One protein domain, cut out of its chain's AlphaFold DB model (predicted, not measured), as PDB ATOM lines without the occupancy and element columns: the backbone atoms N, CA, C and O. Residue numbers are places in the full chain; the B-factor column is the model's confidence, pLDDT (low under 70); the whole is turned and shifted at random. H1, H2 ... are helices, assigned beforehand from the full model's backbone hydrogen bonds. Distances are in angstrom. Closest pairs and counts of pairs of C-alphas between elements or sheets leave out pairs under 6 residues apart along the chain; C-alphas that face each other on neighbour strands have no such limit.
ATOM      1  N   PRO A  28     143.198 153.953 112.161       84.38
ATOM      2  CA  PRO A  28     144.445 153.700 112.857       84.38
ATOM      3  C   PRO A  28     145.614 154.121 111.974       84.38
ATOM      4  O   PRO A  28     145.687 153.783 110.788       84.38
ATOM      5  N   VAL A  29     146.572 154.821 112.572       87.88
ATOM      6  CA  VAL A  29     147.814 155.161 111.891       87.88
ATOM      7  C   VAL A  29     148.538 153.857 111.522       87.88
ATOM      8  O   VAL A  29     148.631 152.944 112.351       87.88
ATOM      9  N   PRO A  30     149.076 153.729 110.293       89.94
ATOM     10  CA  PRO A  30     149.840 152.552 109.907       89.94
ATOM     11  C   PRO A  30     151.006 152.305 110.865       89.94
ATOM     12  O   PRO A  30     151.760 153.223 111.189       89.94
ATOM     13  N   ILE A  31     151.233 151.043 111.242       88.62
ATOM     14  CA  ILE A  31     152.346 150.672 112.133       88.62
ATOM     15  C   ILE A  31     153.713 151.109 111.582       88.62
ATOM     16  O   ILE A  31     154.646 151.368 112.338       88.62
ATOM     17  N   THR A  32     153.829 151.241 110.257       91.62
ATOM     18  CA  THR A  32     155.025 151.758 109.584       91.62
ATOM     19  C   THR A  32     155.387 153.173 110.025       91.62
ATOM     20  O   THR A  32     156.570 153.487 110.055       91.62
ATOM     21  N   THR A  33     154.408 154.002 110.398       91.00
ATOM     22  CA  THR A  33     154.649 155.346 110.938       91.00
ATOM     23  C   THR A  33     155.394 155.245 112.262       91.00
ATOM     24  O   THR A  33     156.478 155.799 112.388       91.00
ATOM     25  N   THR A  34     154.888 154.441 113.200       91.12
ATOM     26  CA  THR A  34     155.525 154.192 114.503       91.12
ATOM     27  C   THR A  34     156.917 153.581 114.354       91.12
ATOM     28  O   THR A  34     157.859 154.015 115.012       91.12
ATOM     29  N   LEU A  35     157.084 152.614 113.447       93.56
ATOM     30  CA  LEU A  35     158.380 151.980 113.177       93.56
ATOM     31  C   LEU A  35     159.389 152.920 112.499       93.56
ATOM     32  O   LEU A  35     160.593 152.676 112.592       93.56
ATOM     33  N   ALA A  36     158.926 153.975 111.824       94.94
ATOM     34  CA  ALA A  36     159.788 155.003 111.250       94.94
ATOM     35  C   ALA A  36     160.287 156.011 112.301       94.94
ATOM     36  O   ALA A  36     161.261 156.720 112.040       94.94
ATOM     37  N   LEU A  37     159.667 156.070 113.487       93.75
ATOM     38  CA  LEU A  37     160.050 157.013 114.535       93.75
ATOM     39  C   LEU A  37     161.381 156.616 115.188       93.75
ATOM     40  O   LEU A  37     161.492 155.524 115.756       93.75
ATOM     41  N   PRO A  38     162.385 157.514 115.236       95.94
ATOM     42  CA  PRO A  38     163.625 157.256 115.969       95.94
ATOM     43  C   PRO A  38     163.386 156.969 117.459       95.94
ATOM     44  O   PRO A  38     164.088 156.154 118.056       95.94
ATOM     45  N   ALA A  39     162.366 157.602 118.049       95.00
ATOM     46  CA  ALA A  39     161.983 157.413 119.446       95.00
ATOM     47  C   ALA A  39     161.562 155.968 119.760       95.00
ATOM     48  O   ALA A  39     161.867 155.471 120.845       95.00
ATOM     49  N   PHE A  40     160.928 155.269 118.810       95.81
ATOM     50  CA  PHE A  40     160.542 153.866 118.968       95.81
ATOM     51  C   PHE A  40     161.775 152.978 119.163       95.81
ATOM     52  O   PHE A  40     161.894 152.260 120.156       95.81
ATOM     53  N   TRP A  41     162.746 153.077 118.254       97.12
ATOM     54  CA  TRP A  41     163.975 152.284 118.322       97.12
ATOM     55  C   TRP A  41     164.864 152.679 119.497       97.12
ATOM     56  O   TRP A  41     165.475 151.809 120.119       97.12
ATOM     57  N   PHE A  42     164.897 153.967 119.844       96.88
ATOM     58  CA  PHE A  42     165.566 154.433 121.051       96.88
ATOM     59  C   PHE A  42     164.959 153.802 122.311       96.88
ATOM     60  O   PHE A  42     165.702 153.283 123.142       96.88
ATOM     61  N   ALA A  43     163.626 153.765 122.432       96.38
ATOM     62  CA  ALA A  43     162.949 153.104 123.546       96.38
ATOM     63  C   ALA A  43     163.250 151.604 123.600       96.38
ATOM     64  O   ALA A  43     163.573 151.085 124.666       96.38
ATOM     65  N   ILE A  44     163.202 150.908 122.458       96.75
ATOM     66  CA  ILE A  44     163.522 149.477 122.380       96.75
ATOM     67  C   ILE A  44     164.958 149.218 122.844       96.75
ATOM     68  O   ILE A  44     165.191 148.321 123.657       96.75
ATOM     69  N   ALA A  45     165.919 150.013 122.369       97.50
ATOM     70  CA  ALA A  45     167.311 149.906 122.785       97.50
ATOM     71  C   ALA A  45     167.464 150.173 124.288       97.50
ATOM     72  O   ALA A  45     168.110 149.389 124.985       97.50
ATOM     73  N   LEU A  46     166.827 151.229 124.801       96.19
ATOM     74  CA  LEU A  46     166.872 151.602 126.213       96.19
ATOM     75  C   LEU A  46     166.316 150.493 127.110       96.19
ATOM     76  O   LEU A  46     166.983 150.075 128.055       96.19
ATOM     77  N   VAL A  47     165.128 149.980 126.790       95.44
ATOM     78  CA  VAL A  47     164.487 148.898 127.542       95.44
ATOM     79  C   VAL A  47     165.331 147.625 127.481       95.44
ATOM     80  O   VAL A  47     165.572 147.000 128.511       95.44
ATOM     81  N   THR A  48     165.862 147.271 126.308       94.62
ATOM     82  CA  THR A  48     166.736 146.098 126.147       94.62
ATOM     83  C   THR A  48     167.994 146.216 127.006       94.62
ATOM     84  O   THR A  48     168.330 145.290 127.743       94.62
ATOM     85  N   VAL A  49     168.675 147.366 126.960       96.62
ATOM     86  CA  VAL A  49     169.849 147.635 127.802       96.62
ATOM     87  C   VAL A  49     169.478 147.549 129.279       96.62
ATOM     88  O   VAL A  49     170.207 146.919 130.043       96.62
ATOM     89  N   PHE A  50     168.340 148.117 129.680       94.25
ATOM     90  CA  PHE A  50     167.878 148.074 131.063       94.25
ATOM     91  C   PHE A  50     167.605 146.640 131.537       94.25
ATOM     92  O   PHE A  50     168.117 146.247 132.583       94.25
ATOM     93  N   PHE A  51     166.889 145.822 130.759       91.56
ATOM     94  CA  PHE A  51     166.629 144.417 131.097       91.56
ATOM     95  C   PHE A  51     167.908 143.578 131.158       91.56
ATOM     96  O   PHE A  51     168.077 142.781 132.083       91.56
ATOM     97  N   LEU A  52     168.836 143.762 130.213       93.62
ATOM     98  CA  LEU A  52     170.129 143.075 130.232       93.62
ATOM     99  C   LEU A  52     170.955 143.487 131.455       93.62
ATOM    100  O   LEU A  52     171.475 142.625 132.167       93.62
ATOM    101  N   ALA A  53     171.040 144.788 131.735       94.38
ATOM    102  CA  ALA A  53     171.748 145.313 132.895       94.38
ATOM    103  C   ALA A  53     171.130 144.805 134.205       94.38
ATOM    104  O   ALA A  53     171.863 144.334 135.075       94.38
ATOM    105  N   ALA A  54     169.800 144.829 134.320       91.50
ATOM    106  CA  ALA A  54     169.070 144.314 135.473       91.50
ATOM    107  C   ALA A  54     169.314 142.810 135.667       91.50
ATOM    108  O   ALA A  54     169.671 142.399 136.765       91.50
ATOM    109  N   THR A  55     169.251 142.008 134.599       91.19
ATOM    110  CA  THR A  55     169.506 140.554 134.648       91.19
ATOM    111  C   THR A  55     170.936 140.241 135.098       91.19
ATOM    112  O   THR A  55     171.176 139.306 135.866       91.19
ATOM    113  N   VAL A  56     171.919 141.015 134.628       94.81
ATOM    114  CA  VAL A  56     173.318 140.864 135.053       94.81
ATOM    115  C   VAL A  56     173.493 141.298 136.506       94.81
ATOM    116  O   VAL A  56     174.209 140.629 137.253       94.81
ATOM    117  N   LEU A  57     172.863 142.401 136.916       94.50
ATOM    118  CA  LEU A  57     172.977 142.950 138.264       94.50
ATOM    119  C   LEU A  57     172.291 142.062 139.307       94.50
ATOM    120  O   LEU A  57     172.878 141.833 140.363       94.50
ATOM    121  N   GLU A  58     171.111 141.521 138.995       93.50
ATOM    122  CA  GLU A  58     170.320 140.628 139.852       93.50
ATOM    123  C   GLU A  58     171.133 139.410 140.308       93.50
ATOM    124  O   GLU A  58     171.078 139.004 141.469       93.50
ATOM    125  N   ARG A  59     171.977 138.869 139.421       93.56
ATOM    126  CA  ARG A  59     172.837 137.713 139.722       93.56
ATOM    127  C   ARG A  59     174.008 138.048 140.649       93.56
ATOM    128  O   ARG A  59     174.601 137.135 141.225       93.56
ATOM    129  N   ARG A  60     174.365 139.327 140.802       95.56
ATOM    130  CA  ARG A  60     175.481 139.782 141.649       95.56
ATOM    131  C   ARG A  60     175.024 140.022 143.088       95.56
ATOM    132  O   ARG A  60     173.841 140.170 143.364       95.56
ATOM    133  N   ASP A 176     142.108 123.703 147.131       93.69
ATOM    134  CA  ASP A 176     143.559 123.763 146.964       93.69
ATOM    135  C   ASP A 176     144.059 122.643 146.037       93.69
ATOM    136  O   ASP A 176     143.552 121.516 146.060       93.69
ATOM    137  N   GLY A 177     145.020 122.979 145.176       94.50
ATOM    138  CA  GLY A 177     145.562 122.100 144.145       94.50
ATOM    139  C   GLY A 177     145.798 122.824 142.818       94.50
ATOM    140  O   GLY A 177     145.678 124.044 142.722       94.50
ATOM    141  N   LYS A 178     146.043 122.047 141.753       96.06
ATOM    142  CA  LYS A 178     146.564 122.532 140.454       96.06
ATOM    143  C   LYS A 178     145.854 123.746 139.841       96.06
ATOM    144  O   LYS A 178     146.462 124.498 139.087       96.06
ATOM    145  N   TRP A 179     144.550 123.883 140.070       95.50
ATOM    146  CA  TRP A 179     143.747 124.977 139.523       95.50
ATOM    147  C   TRP A 179     143.817 126.217 140.409       95.50
ATOM    148  O   TRP A 179     143.982 127.317 139.892       95.50
ATOM    149  N   HIS A 180     143.766 126.033 141.729       95.56
ATOM    150  CA  HIS A 180     143.942 127.111 142.693       95.56
ATOM    151  C   HIS A 180     145.331 127.751 142.559       95.56
ATOM    152  O   HIS A 180     145.447 128.975 142.549       95.56
ATOM    153  N   ASP A 181     146.374 126.949 142.340       95.44
ATOM    154  CA  ASP A 181     147.760 127.423 142.192       95.44
ATOM    155  C   ASP A 181     147.959 128.345 140.976       95.44
ATOM    156  O   ASP A 181     148.873 129.165 140.951       95.44
ATOM    157  N   ARG A 182     147.070 128.268 139.976       96.12
ATOM    158  CA  ARG A 182     147.125 129.091 138.755       96.12
ATOM    159  C   ARG A 182     146.340 130.398 138.842       96.12
ATOM    160  O   ARG A 182     146.373 131.171 137.889       96.12
ATOM    161  N   ARG A 183     145.652 130.679 139.954       97.00
ATOM    162  CA  ARG A 183     144.785 131.867 140.098       97.00
ATOM    163  C   ARG A 183     145.500 133.180 139.765       97.00
ATOM    164  O   ARG A 183     144.983 133.979 138.989       97.00
ATOM    165  N   PHE A 184     146.715 133.372 140.279       95.56
ATOM    166  CA  PHE A 184     147.514 134.567 140.001       95.56
ATOM    167  C   PHE A 184     148.102 134.572 138.588       95.56
ATOM    168  O   PHE A 184     148.277 135.643 138.020       95.56
ATOM    169  N   ALA A 185     148.346 133.403 137.984       95.31
ATOM    170  CA  ALA A 185     148.794 133.322 136.594       95.31
ATOM    171  C   ALA A 185     147.710 133.823 135.625       95.31
ATOM    172  O   ALA A 185     148.013 134.574 134.705       95.31
ATOM    173  N   VAL A 186     146.441 133.477 135.869       95.62
ATOM    174  CA  VAL A 186     145.319 133.983 135.060       95.62
ATOM    175  C   VAL A 186     145.160 135.497 135.211       95.62
ATOM    176  O   VAL A 186     145.008 136.194 134.210       95.62
ATOM    177  N   LEU A 187     145.260 136.021 136.438       95.81
ATOM    178  CA  LEU A 187     145.238 137.469 136.667       95.81
ATOM    179  C   LEU A 187     146.392 138.173 135.944       95.81
ATOM    180  O   LEU A 187     146.176 139.177 135.267       95.81
ATOM    181  N   ARG A 188     147.603 137.614 136.052       95.50
ATOM    182  CA  ARG A 188     148.806 138.108 135.376       95.50
ATOM    183  C   ARG A 188     148.606 138.185 133.867       95.50
ATOM    184  O   ARG A 188     148.964 139.195 133.276       95.50
ATOM    185  N   TRP A 189     148.005 137.167 133.249       95.31
ATOM    186  CA  TRP A 189     147.690 137.195 131.818       95.31
ATOM    187  C   TRP A 189     146.692 138.295 131.461       95.31
ATOM    188  O   TRP A 189     146.905 138.997 130.478       95.31
ATOM    189  N   GLY A 190     145.648 138.490 132.271       94.38
ATOM    190  CA  GLY A 190     144.696 139.585 132.074       94.38
ATOM    191  C   GLY A 190     145.373 140.960 132.100       94.38
ATOM    192  O   GLY A 190     145.140 141.768 131.207       94.38
ATOM    193  N   ILE A 191     146.251 141.200 133.081       94.50
ATOM    194  CA  ILE A 191     147.032 142.445 133.198       94.50
ATOM    195  C   ILE A 191     147.970 142.612 132.002       94.50
ATOM    196  O   ILE A 191     148.034 143.682 131.408       94.50
ATOM    197  N   ALA A 192     148.687 141.553 131.635       95.44
ATOM    198  CA  ALA A 192     149.647 141.602 130.549       95.44
ATOM    199  C   ALA A 192     148.992 141.940 129.202       95.44
ATOM    200  O   ALA A 192     149.487 142.798 128.479       95.44
ATOM    201  N   LEU A 193     147.854 141.313 128.897       94.00
ATOM    202  CA  LEU A 193     147.087 141.593 127.685       94.00
ATOM    203  C   LEU A 193     146.522 143.020 127.680       94.00
ATOM    204  O   LEU A 193     146.597 143.679 126.648       94.00
ATOM    205  N   ALA A 194     146.024 143.517 128.818       92.12
ATOM    206  CA  ALA A 194     145.543 144.896 128.935       92.12
ATOM    207  C   ALA A 194     146.672 145.924 128.717       92.12
ATOM    208  O   ALA A 194     146.482 146.901 128.001       92.12
ATOM    209  N   LEU A 195     147.872 145.679 129.260       93.12
ATOM    210  CA  LEU A 195     149.043 146.539 129.036       93.12
ATOM    211  C   LEU A 195     149.497 146.533 127.573       93.12
ATOM    212  O   LEU A 195     149.780 147.584 127.004       93.12
ATOM    213  N   MET A 196     149.557 145.353 126.949       94.50
ATOM    214  CA  MET A 196     149.933 145.245 125.536       94.50
ATOM    215  C   MET A 196     148.908 145.936 124.636       94.50
ATOM    216  O   MET A 196     149.299 146.603 123.682       94.50
ATOM    217  N   TRP A 197     147.619 145.825 124.962       92.75
ATOM    218  CA  TRP A 197     146.565 146.543 124.257       92.75
ATOM    219  C   TRP A 197     146.694 148.063 124.424       92.75
ATOM    220  O   TRP A 197     146.776 148.768 123.423       92.75
ATOM    221  N   SER A 198     146.842 148.563 125.656       89.69
ATOM    222  CA  SER A 198     147.041 149.998 125.921       89.69
ATOM    223  C   SER A 198     148.258 150.576 125.184       89.69
ATOM    224  O   SER A 198     148.248 151.723 124.729       89.69
ATOM    225  N   SER A 199     149.302 149.765 124.997       93.00
ATOM    226  CA  SER A 199     150.436 150.122 124.150       93.00
ATOM    227  C   SER A 199     150.080 150.179 122.663       93.00
ATOM    228  O   SER A 199     150.530 151.104 121.984       93.00
ATOM    229  N   MET A 200     149.330 149.205 122.138       91.56
ATOM    230  CA  MET A 200     148.919 149.207 120.729       91.56
ATOM    231  C   MET A 200     148.123 150.468 120.397       91.56
ATOM    232  O   MET A 200     148.325 151.051 119.336       91.56
ATOM    233  N   GLU A 201     147.304 150.952 121.327       89.25
ATOM    234  CA  GLU A 201     146.554 152.196 121.151       89.25
ATOM    235  C   GLU A 201     147.446 153.425 121.062       89.25
ATOM    236  O   GLU A 201     147.208 154.282 120.220       89.25
ATOM    237  N   LYS A 202     148.527 153.487 121.845       90.00
ATOM    238  CA  LYS A 202     149.520 154.568 121.728       90.00
ATOM    239  C   LYS A 202     150.210 154.577 120.364       90.00
ATOM    240  O   LYS A 202     150.631 155.633 119.901       90.00
ATOM    241  N   PHE A 203     150.323 153.417 119.717       91.81
ATOM    242  CA  PHE A 203     150.910 153.298 118.381       91.81
ATOM    243  C   PHE A 203     149.905 153.562 117.256       91.81
ATOM    244  O   PHE A 203     150.289 154.122 116.235       91.81
ATOM    245  N   MET A 204     148.653 153.131 117.417       89.75
ATOM    246  CA  MET A 204     147.605 153.239 116.393       89.75
ATOM    247  C   MET A 204     146.878 154.584 116.443       89.75
ATOM    248  O   MET A 204     146.480 155.102 115.404       89.75
ATOM    249  N   TYR A 205     146.727 155.150 117.637       87.50
ATOM    250  CA  TYR A 205     145.958 156.360 117.907       87.50
ATOM    251  C   TYR A 205     146.728 157.319 118.825       87.50
ATOM    252  O   TYR A 205     146.221 157.705 119.883       87.50
ATOM    253  N   PRO A 206     147.958 157.728 118.459       86.25
ATOM    254  CA  PRO A 206     148.750 158.621 119.296       86.25
ATOM    255  C   PRO A 206     147.977 159.897 119.643       86.25
ATOM    256  O   PRO A 206     148.018 160.326 120.786       86.25
ATOM    257  N   GLN A 207     147.187 160.451 118.721       83.88
ATOM    258  CA  GLN A 207     146.391 161.662 118.926       83.88
ATOM    259  C   GLN A 207     145.416 161.601 120.113       83.88
ATOM    260  O   GLN A 207     145.167 162.638 120.720       83.88
ATOM    261  N   TRP A 208     144.913 160.422 120.505       83.38
ATOM    262  CA  TRP A 208     143.996 160.297 121.651       83.38
ATOM    263  C   TRP A 208     144.649 160.666 122.985       83.38
ATOM    264  O   TRP A 208     143.963 160.964 123.958       83.38
ATOM    265  N   PHE A 209     145.982 160.671 123.040       83.44
ATOM    266  CA  PHE A 209     146.733 161.030 124.238       83.44
ATOM    267  C   PHE A 209     147.100 162.523 124.282       83.44
ATOM    268  O   PHE A 209     147.574 162.983 125.323       83.44
ATOM    269  N   MET A 210     146.899 163.282 123.189       83.94
ATOM    270  CA  MET A 210     147.232 164.718 123.115       83.94
ATOM    271  C   MET A 210     146.524 165.532 124.203       83.94
ATOM    272  O   MET A 210     147.235 166.190 124.966       83.94
ATOM    273  N   PRO A 211     145.187 165.438 124.371       84.75
ATOM    274  CA  PRO A 211     144.476 166.267 125.346       84.75
ATOM    275  C   PRO A 211     144.979 166.052 126.777       84.75
ATOM    276  O   PRO A 211     145.173 167.005 127.530       84.75
ATOM    277  N   LEU A 212     145.290 164.801 127.140       82.88
ATOM    278  CA  LEU A 212     145.842 164.466 128.453       82.88
ATOM    279  C   LEU A 212     147.179 165.174 128.711       82.88
ATOM    280  O   LEU A 212     147.423 165.660 129.815       82.88
ATOM    281  N   LEU A 213     148.064 165.212 127.715       83.75
ATOM    282  CA  LEU A 213     149.380 165.837 127.849       83.75
ATOM    283  C   LEU A 213     149.324 167.361 127.755       83.75
ATOM    284  O   LEU A 213     150.152 168.026 128.373       83.75
ATOM    285  N   GLU A 214     148.336 167.913 127.058       87.62
ATOM    286  CA  GLU A 214     148.046 169.347 127.084       87.62
ATOM    287  C   GLU A 214     147.509 169.783 128.454       87.62
ATOM    288  O   GLU A 214     147.955 170.793 129.000       87.62
ATOM    289  N   GLU A 215     146.614 168.994 129.062       88.69
ATOM    290  CA  GLU A 215     146.066 169.287 130.389       88.69
ATOM    291  C   GLU A 215     147.087 169.029 131.514       88.69
ATOM    292  O   GLU A 215     147.125 169.746 132.521       88.69
ATOM    293  N   LYS A 216     147.924 167.994 131.365       89.06
ATOM    294  CA  LYS A 216     148.898 167.530 132.369       89.06
ATOM    295  C   LYS A 216     150.311 167.390 131.769       89.06
ATOM    296  O   LYS A 216     150.887 166.298 131.791       89.06
ATOM    297  N   PRO A 217     150.951 168.489 131.328       87.75
ATOM    298  CA  PRO A 217     152.243 168.435 130.627       87.75
ATOM    299  C   PRO A 217     153.394 167.901 131.487       87.75
ATOM    300  O   PRO A 217     154.393 167.402 130.969       87.75
ATOM    301  N   PHE A 218     153.258 167.952 132.815       89.12
ATOM    302  CA  PHE A 218     154.247 167.400 133.739       89.12
ATOM    303  C   PHE A 218     154.395 165.873 133.628       89.12
ATOM    304  O   PHE A 218     155.459 165.360 133.971       89.12
ATOM    305  N   LEU A 219     153.382 165.152 133.124       87.00
ATOM    306  CA  LEU A 219     153.461 163.702 132.899       87.00
ATOM    307  C   LEU A 219     154.546 163.342 131.876       87.00
ATOM    308  O   LEU A 219     155.162 162.285 131.984       87.00
ATOM    309  N   ALA A 220     154.831 164.247 130.935       88.19
ATOM    310  CA  ALA A 220     155.838 164.047 129.900       88.19
ATOM    311  C   ALA A 220     157.284 164.211 130.398       88.19
ATOM    312  O   ALA A 220     158.220 163.950 129.648       88.19
ATOM    313  N   PHE A 221     157.498 164.707 131.625       90.44
ATOM    314  CA  PHE A 221     158.826 165.073 132.146       90.44
ATOM    315  C   PHE A 221     159.632 165.994 131.203       90.44
ATOM    316  O   PHE A 221     160.859 165.923 131.142       90.44
ATOM    317  N   GLY A 222     158.946 166.864 130.452       90.00
ATOM    318  CA  GLY A 222     159.556 167.769 129.469       90.00
ATOM    319  C   GLY A 222     159.899 167.126 128.118       90.00
ATOM    320  O   GLY A 222     160.431 167.809 127.243       90.00
ATOM    321  N   ILE A 223     159.593 165.841 127.922       90.62
ATOM    322  CA  ILE A 223     159.724 165.158 126.632       90.62
ATOM    323  C   ILE A 223     158.577 165.621 125.714       90.62
ATOM    324  O   ILE A 223     157.429 165.661 126.161       90.62
ATOM    325  N   PRO A 224     158.842 165.960 124.436       90.50
ATOM    326  CA  PRO A 224     157.785 166.289 123.486       90.50
ATOM    327  C   PRO A 224     156.782 165.142 123.321       90.50
ATOM    328  O   PRO A 224     157.134 163.972 123.476       90.50
ATOM    329  N   PHE A 225     155.550 165.488 122.950       87.75
ATOM    330  CA  PHE A 225     154.424 164.560 122.883       87.75
ATOM    331  C   PHE A 225     154.719 163.252 122.131       87.75
ATOM    332  O   PHE A 225     154.597 162.166 122.688       87.75
ATOM    333  N   GLU A 226     155.115 163.353 120.863       87.62
ATOM    334  CA  GLU A 226     155.260 162.197 119.975       87.62
ATOM    335  C   GLU A 226     156.348 161.214 120.458       87.62
ATOM    336  O   GLU A 226     156.064 160.014 120.561       87.62
ATOM    337  N   PRO A 227     157.558 161.672 120.844       90.69
ATOM    338  CA  PRO A 227     158.528 160.820 121.518       90.69
ATOM    339  C   PRO A 227     157.995 160.217 122.818       90.69
ATOM    340  O   PRO A 227     158.161 159.018 123.027       90.69
ATOM    341  N   TYR A 228     157.335 161.002 123.674       91.75
ATOM    342  CA  TYR A 228     156.826 160.512 124.954       91.75
ATOM    343  C   TYR A 228     155.806 159.380 124.773       91.75
ATOM    344  O   TYR A 228     156.003 158.293 125.314       91.75
ATOM    345  N   THR A 229     154.757 159.600 123.976       91.50
ATOM    346  CA  THR A 229     153.676 158.628 123.747       91.50
ATOM    347  C   THR A 229     154.222 157.335 123.143       91.50
ATOM    348  O   THR A 229     153.889 156.238 123.598       91.50
ATOM    349  N   THR A 230     155.145 157.455 122.184       93.56
ATOM    350  CA  THR A 230     155.810 156.307 121.556       93.56
ATOM    351  C   THR A 230     156.662 155.520 122.554       93.56
ATOM    352  O   THR A 230     156.558 154.295 122.639       93.56
ATOM    353  N   MET A 231     157.505 156.206 123.332       95.00
ATOM    354  CA  MET A 231     158.378 155.568 124.321       95.00
ATOM    355  C   MET A 231     157.569 154.911 125.451       95.00
ATOM    356  O   MET A 231     157.909 153.806 125.876       95.00
ATOM    357  N   ALA A 232     156.483 155.551 125.899       93.06
ATOM    358  CA  ALA A 232     155.556 155.004 126.886       93.06
ATOM    359  C   ALA A 232     154.873 153.730 126.372       93.06
ATOM    360  O   ALA A 232     154.851 152.725 127.080       93.06
ATOM    361  N   GLY A 233     154.411 153.727 125.115       94.44
ATOM    362  CA  GLY A 233     153.870 152.527 124.476       94.44
ATOM    363  C   GLY A 233     154.880 151.378 124.465       94.44
ATOM    364  O   GLY A 233     154.563 150.275 124.895       94.44
ATOM    365  N   VAL A 234     156.132 151.626 124.066       96.56
ATOM    366  CA  VAL A 234     157.177 150.583 124.082       96.56
ATOM    367  C   VAL A 234     157.423 150.043 125.497       96.56
ATOM    368  O   VAL A 234     157.558 148.830 125.681       96.56
ATOM    369  N   ALA A 235     157.461 150.915 126.507       94.50
ATOM    370  CA  ALA A 235     157.625 150.502 127.897       94.50
ATOM    371  C   ALA A 235     156.460 149.615 128.376       94.50
ATOM    372  O   ALA A 235     156.691 148.540 128.924       94.50
ATOM    373  N   GLU A 236     155.211 150.002 128.118       94.38
ATOM    374  CA  GLU A 236     154.032 149.208 128.482       94.38
ATOM    375  C   GLU A 236     153.973 147.868 127.741       94.38
ATOM    376  O   GLU A 236     153.712 146.835 128.363       94.38
ATOM    377  N   PHE A 237     154.285 147.851 126.440       95.19
ATOM    378  CA  PHE A 237     154.316 146.621 125.648       95.19
ATOM    379  C   PHE A 237     155.326 145.626 126.199       95.19
ATOM    380  O   PHE A 237     155.032 144.443 126.356       95.19
ATOM    381  N   THR A 238     156.539 146.101 126.484       94.81
ATOM    382  CA  THR A 238     157.633 145.258 126.975       94.81
ATOM    383  C   THR A 238     157.368 144.760 128.391       94.81
ATOM    384  O   THR A 238     157.660 143.598 128.678       94.81
ATOM    385  N   LEU A 239     156.744 145.572 129.252       92.88
ATOM    386  CA  LEU A 239     156.256 145.137 130.562       92.88
ATOM    387  C   LEU A 239     155.162 144.072 130.436       92.88
ATOM    388  O   LEU A 239     155.259 143.030 131.082       92.88
ATOM    389  N   GLY A 240     154.156 144.288 129.585       93.94
ATOM    390  CA  GLY A 240     153.101 143.307 129.327       93.94
ATOM    391  C   GLY A 240     153.658 141.997 128.759       93.94
ATOM    392  O   GLY A 240     153.371 140.917 129.273       93.94
ATOM    393  N   PHE A 241     154.546 142.074 127.771       92.75
ATOM    394  CA  PHE A 241     155.213 140.906 127.199       92.75
ATOM    395  C   PHE A 241     156.063 140.156 128.237       92.75
ATOM    396  O   PHE A 241     155.964 138.932 128.352       92.75
ATOM    397  N   GLY A 242     156.851 140.880 129.038       90.50
ATOM    398  CA  GLY A 242     157.628 140.307 130.136       90.50
ATOM    399  C   GLY A 242     156.733 139.595 131.148       90.50
ATOM    400  O   GLY A 242     157.008 138.453 131.514       90.50
ATOM    401  N   LEU A 243     155.604 140.217 131.504       91.50
ATOM    402  CA  LEU A 243     154.603 139.619 132.375       91.50
ATOM    403  C   LEU A 243     153.959 138.375 131.787       91.50
ATOM    404  O   LEU A 243     153.494 137.596 132.593       91.50
ATOM    405  N   LEU A 244     153.874 138.151 130.471       88.12
ATOM    406  CA  LEU A 244     153.372 136.879 129.920       88.12
ATOM    407  C   LEU A 244     154.397 135.754 130.074       88.12
ATOM    408  O   LEU A 244     154.022 134.630 130.423       88.12
ATOM    409  N   TRP A 245     155.669 136.072 129.832       77.75
ATOM    410  CA  TRP A 245     156.760 135.111 129.698       77.75
ATOM    411  C   TRP A 245     157.282 134.546 131.032       77.75
ATOM    412  O   TRP A 245     157.768 133.416 131.056       77.75
ATOM    413  N   THR A 246     157.172 135.303 132.130       66.31
ATOM    414  CA  THR A 246     157.609 134.902 133.488       66.31
ATOM    415  C   THR A 246     156.482 134.276 134.291       66.31
ATOM    416  O   THR A 246     156.578 133.124 134.756       66.31
TER     417      THR A 246
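Overview. This is residues 28 to 60 and 176 to 246 of the 246 residues of an uncharacterized protein of Caulobacter sp. 12-67-6 (UniProt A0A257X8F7). Three long helices fan out from one end, where short H1, H4 and H5 gather: H6 in the middle, H3 packed along it, H2 splaying away on another side. Residues 52 to 60 and 176 to 184 stick out. Printed are 104 residues with six named helices, H1 to H6, no named strand: all helix, loose, radius of gyration of the C-alphas 16.4 A, spans 50 by 33 by 29 A.

Along the chain. H1 is residues 31 to 36, from C-alpha 31 at (152.346, 150.672, 112.133); H2 38 to 58, 29.9 A; H3 180 to 204, 37.3 A; H4 206 to 215; H5 217 to 220; H6 225 to 245, 30.3 A, to C-alpha 245 at (156.760, 135.111, 129.698).

Arrangement. H6, the hub, touches H3 at a shallow tilt of 23 degrees, opposite ways; closest C-alphas Ala 192 and Gly 240, 4.0 A. H2 touches H6 with residues 39 to 47 alone, at a steep 40 degrees; closest C-alphas Ala 43 and Met 231, 5.3 A. Every O i to N i+4 pair is within hydrogen-bond range in H1, H2 and H6, 19 of 21 in H3, 3 of 6 in H4; H5 is too short.

Size, cuts and confidence. Residues 61 to 175 are cut out; C-alphas 60 and 176 are 36.1 A apart. Residue 246 alone has pLDDT under 70.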